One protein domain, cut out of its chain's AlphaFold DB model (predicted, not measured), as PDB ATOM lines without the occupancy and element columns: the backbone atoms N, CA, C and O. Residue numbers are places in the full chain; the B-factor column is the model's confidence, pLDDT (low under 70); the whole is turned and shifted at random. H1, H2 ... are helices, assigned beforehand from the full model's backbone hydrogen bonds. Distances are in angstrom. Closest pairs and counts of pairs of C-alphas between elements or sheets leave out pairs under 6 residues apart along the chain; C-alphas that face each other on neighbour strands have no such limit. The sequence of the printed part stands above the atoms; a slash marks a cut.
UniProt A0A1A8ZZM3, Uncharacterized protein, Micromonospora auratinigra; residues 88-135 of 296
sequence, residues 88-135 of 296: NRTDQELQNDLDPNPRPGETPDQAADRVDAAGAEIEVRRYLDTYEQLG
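Overview. This is residues 88 to 135 of the 296 residues of an uncharacterized protein of Micromonospora auratinigra (UniProt A0A1A8ZZM3). One long helix, H2, makes the longest axis, and a short helix, H1, packs on one side of it near its middle, as the short arm of a lopsided helical hairpin. The long link between them runs beside the first turns of H2 before it loops back into that helix, while residues 126 to 135, of which 126 to 133 belong to H2, stick out free at the other end. The printed part has 48 residues with two named helices, H1 then H2 along the chain, and no named strand; its class is all helix. The whole is loose, with a radius of gyration of the C-alphas of 12.8 A, and spans 44 by 16 by 15 A.

Along the chain. H2 is residues 108 to 133, 37.5 A from first to last C-alpha, from C-alpha 108 at (-10.612, -93.554, 80.755) to C-alpha 133 at (-25.719, -70.176, 55.658). H1 is residues 91 to 96, 8.6 A long, and begins at C-alpha 91 at (-23.539, -85.997, 63.543).

Arrangement. H2 touches H1 with residues 118 to 122 alone. The closest C-alphas of the two helices are those of Leu 94 and Ala 118, 5.3 A apart. H1 and H2 run opposite ways at a shallow tilt of 26 degrees and form a helical hairpin. In both helices every O i to N i+4 pair is within hydrogen-bond range.

Size, cuts and confidence. The two C-alphas farthest apart are those of Gly 105 and Gly 135, 44.2 A. Without residues 126 to 135, which stand free, the body of 38 residues spans 27 by 15 by 14 A. The link from H1 to H2, 11 residues, is long. The printed part has no cut. The mean pLDDT of the printed part is 96.3, and no printed residue is under 70.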
ATOM      1  N   ASN A  88     -14.814 -88.327  59.868       93.62
ATOM      2  CA  ASN A  88     -15.555 -89.316  59.071       93.62
ATOM      3  C   ASN A  88     -16.863 -89.784  59.737       93.62
ATOM      4  O   ASN A  88     -17.531 -90.669  59.202       93.62
ATOM      5  N   ARG A  89     -17.200 -89.257  60.918       95.50
ATOM      6  CA  ARG A  89     -18.406 -89.621  61.671       95.50
ATOM      7  C   ARG A  89     -19.620 -88.833  61.193       95.50
ATOM      8  O   ARG A  89     -19.508 -87.692  60.750       95.50
ATOM      9  N   THR A  90     -20.798 -89.422  61.321       97.12
ATOM     10  CA  THR A  90     -22.080 -88.707  61.218       97.12
ATOM     11  C   THR A  90     -22.334 -87.856  62.467       97.12
ATOM     12  O   THR A  90     -21.765 -88.125  63.525       97.12
ATOM     13  N   ASP A  91     -23.220 -86.859  62.387       95.62
ATOM     14  CA  ASP A  91     -23.539 -85.997  63.543       95.62
ATOM     15  C   ASP A  91     -24.109 -86.795  64.721       95.62
ATOM     16  O   ASP A  91     -23.771 -86.547  65.876       95.62
ATOM     17  N   GLN A  92     -24.920 -87.819  64.436       97.50
ATOM     18  CA  GLN A  92     -25.451 -88.707  65.469       97.50
ATOM     19  C   GLN A  92     -24.344 -89.514  66.157       97.50
ATOM     20  O   GLN A  92     -24.408 -89.735  67.367       97.50
ATOM     21  N   GLU A  93     -23.337 -89.976  65.411       97.25
ATOM     22  CA  GLU A  93     -22.188 -90.667  66.001       97.25
ATOM     23  C   GLU A  93     -21.353 -89.727  66.861       97.25
ATOM     24  O   GLU A  93     -21.019 -90.106  67.979       97.25
ATOM     25  N   LEU A  94     -21.087 -88.503  66.397       97.31
ATOM     26  CA  LEU A  94     -20.376 -87.497  67.188       97.31
ATOM     27  C   LEU A  94     -21.125 -87.169  68.481       97.31
ATOM     28  O   LEU A  94     -20.520 -87.123  69.546       97.31
ATOM     29  N   GLN A  95     -22.451 -87.031  68.415       97.81
ATOM     30  CA  GLN A  95     -23.275 -86.800  69.599       97.81
ATOM     31  C   GLN A  95     -23.211 -87.976  70.586       97.81
ATOM     32  O   GLN A  95     -23.187 -87.766  71.797       97.81
ATOM     33  N   ASN A  96     -23.147 -89.215  70.088       97.56
ATOM     34  CA  ASN A  96     -22.934 -90.405  70.920       97.56
ATOM     35  C   ASN A  96     -21.488 -90.489  71.454       97.56
ATOM     36  O   ASN A  96     -21.246 -91.076  72.508       97.56
ATOM     37  N   ASP A  97     -20.519 -89.927  70.727       97.50
ATOM     38  CA  ASP A  97     -19.113 -89.816  71.118       97.50
ATOM     39  C   ASP A  97     -18.887 -88.730  72.196       97.50
ATOM     40  O   ASP A  97     -17.783 -88.655  72.726       97.50
ATOM     41  N   LEU A  98     -19.910 -87.961  72.597       97.62
ATOM     42  CA  LEU A  98     -19.852 -87.041  73.747       97.62
ATOM     43  C   LEU A  98     -20.093 -87.718  75.112       97.62
ATOM     44  O   LEU A  98     -19.978 -87.059  76.143       97.62
ATOM     45  N   ASP A  99     -20.426 -89.014  75.152       97.62
ATOM     46  CA  ASP A  99     -20.521 -89.759  76.416       97.62
ATOM     47  C   ASP A  99     -19.116 -89.955  77.025       97.62
ATOM     48  O   ASP A  99     -18.274 -90.611  76.391       97.62
ATOM     49  N   PRO A 100     -18.844 -89.431  78.240       97.50
ATOM     50  CA  PRO A 100     -17.537 -89.551  78.885       97.50
ATOM     51  C   PRO A 100     -17.231 -90.955  79.416       97.50
ATOM     52  O   PRO A 100     -16.100 -91.217  79.822       97.50
ATOM     53  N   ASN A 101     -18.205 -91.869  79.449       97.88
ATOM     54  CA  ASN A 101     -17.966 -93.218  79.948       97.88
ATOM     55  C   ASN A 101     -17.125 -94.043  78.956       97.88
ATOM     56  O   ASN A 101     -17.427 -94.049  77.756       97.88
ATOM     57  N   PRO A 102     -16.114 -94.797  79.431       97.38
ATOM     58  CA  PRO A 102     -15.328 -95.662  78.562       97.38
ATOM     59  C   PRO A 102     -16.161 -96.786  77.954       97.38
ATOM     60  O   PRO A 102     -16.925 -97.476  78.636       97.38
ATOM     61  N   ARG A 103     -15.972 -97.007  76.656       96.38
ATOM     62  CA  ARG A 103     -16.532 -98.150  75.927       96.38
ATOM     63  C   ARG A 103     -15.789 -99.445  76.270       96.38
ATOM     64  O   ARG A 103     -14.664 -99.404  76.766       96.38
ATOM     65  N   PRO A 104     -16.362-100.628  75.973       96.94
ATOM     66  CA  PRO A 104     -15.645-101.889  76.139       96.94
ATOM     67  C   PRO A 104     -14.298-101.886  75.395       96.94
ATOM     68  O   PRO A 104     -14.263-101.801  74.170       96.94
ATOM     69  N   GLY A 105     -13.198-101.993  76.146       94.00
ATOM     70  CA  GLY A 105     -11.829-101.977  75.612       94.00
ATOM     71  C   GLY A 105     -11.180-100.591  75.500       94.00
ATOM     72  O   GLY A 105     -10.014-100.520  75.123       94.00
ATOM     73  N   GLU A 106     -11.896 -99.520  75.845       95.06
ATOM     74  CA  GLU A 106     -11.395 -98.143  75.917       95.06
ATOM     75  C   GLU A 106     -10.911 -97.839  77.348       95.06
ATOM     76  O   GLU A 106     -11.556 -98.225  78.328       95.06
ATOM     77  N   THR A 107      -9.769 -97.166  77.497       95.12
ATOM     78  CA  THR A 107      -9.329 -96.635  78.800       95.12
ATOM     79  C   THR A 107     -10.058 -95.322  79.130       95.12
ATOM     80  O   THR A 107     -10.578 -94.670  78.227       95.12
ATOM     81  N   PRO A 108     -10.080 -94.874  80.400       95.94
ATOM     82  CA  PRO A 108     -10.612 -93.554  80.755       95.94
ATOM     83  C   PRO A 108     -10.007 -92.393  79.955       95.94
ATOM     84  O   PRO A 108     -10.749 -91.539  79.482       95.94
ATOM     85  N   ASP A 109      -8.690 -92.402  79.743       93.44
ATOM     86  CA  ASP A 109      -8.008 -91.352  78.977       93.44
ATOM     87  C   ASP A 109      -8.442 -91.357  77.502       93.44
ATOM     88  O   ASP A 109      -8.739 -90.310  76.940       93.44
ATOM     89  N   GLN A 110      -8.582 -92.539  76.888       93.25
ATOM     90  CA  GLN A 110      -9.076 -92.654  75.510       93.25
ATOM     91  C   GLN A 110     -10.521 -92.159  75.365       93.25
ATOM     92  O   GLN A 110     -10.863 -91.551  74.352       93.25
ATOM     93  N   ALA A 111     -11.360 -92.401  76.376       95.38
ATOM     94  CA  ALA A 111     -12.729 -91.900  76.399       95.38
ATOM     95  C   ALA A 111     -12.767 -90.367  76.475       95.38
ATOM     96  O   ALA A 111     -13.559 -89.751  75.763       95.38
ATOM     97  N   ALA A 112     -11.891 -89.754  77.279       94.50
ATOM     98  CA  ALA A 112     -11.746 -88.302  77.347       94.50
ATOM     99  C   ALA A 112     -11.270 -87.716  76.006       94.50
ATOM    100  O   ALA A 112     -11.938 -86.837  75.463       94.50
ATOM    101  N   ASP A 113     -10.211 -88.279  75.413       92.75
ATOM    102  CA  ASP A 113      -9.693 -87.854  74.104       92.75
ATOM    103  C   ASP A 113     -10.768 -87.932  73.005       92.75
ATOM    104  O   ASP A 113     -10.870 -87.051  72.147       92.75
ATOM    105  N   ARG A 114     -11.600 -88.984  73.021       95.12
ATOM    106  CA  ARG A 114     -12.733 -89.138  72.099       95.12
ATOM    107  C   ARG A 114     -13.767 -88.032  72.282       95.12
ATOM    108  O   ARG A 114     -14.218 -87.488  71.275       95.12
ATOM    109  N   VAL A 115     -14.167 -87.737  73.522       96.81
ATOM    110  CA  VAL A 115     -15.152 -86.684  73.821       96.81
ATOM    111  C   VAL A 115     -14.637 -85.329  73.355       96.81
ATOM    112  O   VAL A 115     -15.361 -84.621  72.657       96.81
ATOM    113  N   ASP A 116     -13.384 -85.000  73.668       94.94
ATOM    114  CA  ASP A 116     -12.767 -83.732  73.273       94.94
ATOM    115  C   ASP A 116     -12.707 -83.599  71.746       94.94
ATOM    116  O   ASP A 116     -13.132 -82.591  71.176       94.94
ATOM    117  N   ALA A 117     -12.258 -84.649  71.053       94.50
ATOM    118  CA  ALA A 117     -12.187 -84.659  69.597       94.50
ATOM    119  C   ALA A 117     -13.576 -84.652  68.925       94.50
ATOM    120  O   ALA A 117     -13.734 -84.052  67.861       94.50
ATOM    121  N   ALA A 118     -14.590 -85.290  69.523       96.19
ATOM    122  CA  ALA A 118     -15.972 -85.221  69.045       96.19
ATOM    123  C   ALA A 118     -16.563 -83.816  69.224       96.19
ATOM    124  O   ALA A 118     -17.164 -83.284  68.292       96.19
ATOM    125  N   GLY A 119     -16.356 -83.200  70.391       96.00
ATOM    126  CA  GLY A 119     -16.798 -81.839  70.682       96.00
ATOM    127  C   GLY A 119     -16.180 -80.813  69.732       96.00
ATOM    128  O   GLY A 119     -16.904 -79.995  69.168       96.00
ATOM    129  N   ALA A 120     -14.869 -80.912  69.487       94.44
ATOM    130  CA  ALA A 120     -14.168 -80.047  68.539       94.44
ATOM    131  C   ALA A 120     -14.709 -80.190  67.105       94.44
ATOM    132  O   ALA A 120     -14.927 -79.192  66.422       94.44
ATOM    133  N   GLU A 121     -14.973 -81.416  66.646       96.06
ATOM    134  CA  GLU A 121     -15.552 -81.651  65.318       96.06
ATOM    135  C   GLU A 121     -16.978 -81.094  65.197       96.06
ATOM    136  O   GLU A 121     -17.299 -80.458  64.194       96.06
ATOM    137  N   ILE A 122     -17.827 -81.276  66.217       96.44
ATOM    138  CA  ILE A 122     -19.175 -80.684  66.253       96.44
ATOM    139  C   ILE A 122     -19.091 -79.156  66.147       96.44
ATOM    140  O   ILE A 122     -19.866 -78.538  65.414       96.44
ATOM    141  N   GLU A 123     -18.141 -78.534  66.850       94.38
ATOM    142  CA  GLU A 123     -17.934 -77.089  66.780       94.38
ATOM    143  C   GLU A 123     -17.477 -76.630  65.389       94.38
ATOM    144  O   GLU A 123     -18.012 -75.646  64.873       94.38
ATOM    145  N   VAL A 124     -16.552 -77.357  64.752       95.81
ATOM    146  CA  VAL A 124     -16.109 -77.076  63.376       95.81
ATOM    147  C   VAL A 124     -17.275 -77.168  62.393       95.81
ATOM    148  O   VAL A 124     -17.434 -76.270  61.567       95.81
ATOM    149  N   ARG A 125     -18.125 -78.197  62.498       96.81
ATOM    150  CA  ARG A 125     -19.318 -78.333  61.643       96.81
ATOM    151  C   ARG A 125     -20.287 -77.180  61.842       96.81
ATOM    152  O   ARG A 125     -20.639 -76.517  60.875       96.81
ATOM    153  N   ARG A 126     -20.618 -76.848  63.096       96.12
ATOM    154  CA  ARG A 126     -21.465 -75.688  63.427       96.12
ATOM    155  C   ARG A 126     -20.916 -74.394  62.821       96.12
ATOM    156  O   ARG A 126     -21.686 -73.593  62.290       96.12
ATOM    157  N   TYR A 127     -19.608 -74.169  62.938       97.12
ATOM    158  CA  TYR A 127     -18.939 -73.003  62.368       97.12
ATOM    159  C   TYR A 127     -19.092 -72.964  60.840       97.12
ATOM    160  O   TYR A 127     -19.555 -71.955  60.308       97.12
ATOM    161  N   LEU A 128     -18.744 -74.053  60.144       97.44
ATOM    162  CA  LEU A 128     -18.805 -74.126  58.681       97.44
ATOM    163  C   LEU A 128     -20.239 -73.961  58.168       97.44
ATOM    164  O   LEU A 128     -20.462 -73.147  57.274       97.44
ATOM    165  N   ASP A 129     -21.200 -74.640  58.795       97.50
ATOM    166  CA  ASP A 129     -22.620 -74.539  58.460       97.50
ATOM    167  C   ASP A 129     -23.127 -73.101  58.639       97.50
ATOM    168  O   ASP A 129     -23.772 -72.549  57.749       97.50
ATOM    169  N   THR A 130     -22.797 -72.448  59.761       97.62
ATOM    170  CA  THR A 130     -23.200 -71.052  60.016       97.62
ATOM    171  C   THR A 130     -22.577 -70.105  58.988       97.62
ATOM    172  O   THR A 130     -23.263 -69.236  58.450       97.62
ATOM    173  N   TYR A 131     -21.285 -70.269  58.697       98.12
ATOM    174  CA  TYR A 131     -20.561 -69.447  57.727       98.12
ATOM    175  C   TYR A 131     -21.145 -69.589  56.312       98.12
ATOM    176  O   TYR A 131     -21.327 -68.587  55.617       98.12
ATOM    177  N   GLU A 132     -21.479 -70.814  55.896       98.12
ATOM    178  CA  GLU A 132     -22.122 -71.082  54.608       98.12
ATOM    179  C   GLU A 132     -23.534 -70.482  54.551       98.12
ATOM    180  O   GLU A 132     -23.865 -69.775  53.595       98.12
ATOM    181  N   GLN A 133     -24.344 -70.683  55.595       98.31
ATOM    182  CA  GLN A 133     -25.719 -70.176  55.658       98.31
ATOM    183  C   GLN A 133     -25.812 -68.643  55.696       98.31
ATOM    184  O   GLN A 133     -26.808 -68.087  55.232       98.31
ATOM    185  N   LEU A 134     -24.788 -67.945  56.201       97.81
ATOM    186  CA  LEU A 134     -24.708 -66.481  56.122       97.81
ATOM    187  C   LEU A 134     -24.575 -65.972  54.672       97.81
ATOM    188  O   LEU A 134     -24.870 -64.807  54.413       97.81
ATOM    189  N   GLY A 135     -24.185 -66.830  53.722       98.12
ATOM    190  CA  GLY A 135     -24.136 -66.520  52.292       98.12
ATOM    191  C   GLY A 135     -22.943 -65.651  51.881       98.12
ATOM    192  O   GLY A 135     -22.288 -65.026  52.706       98.12
TER     193      GLY A 135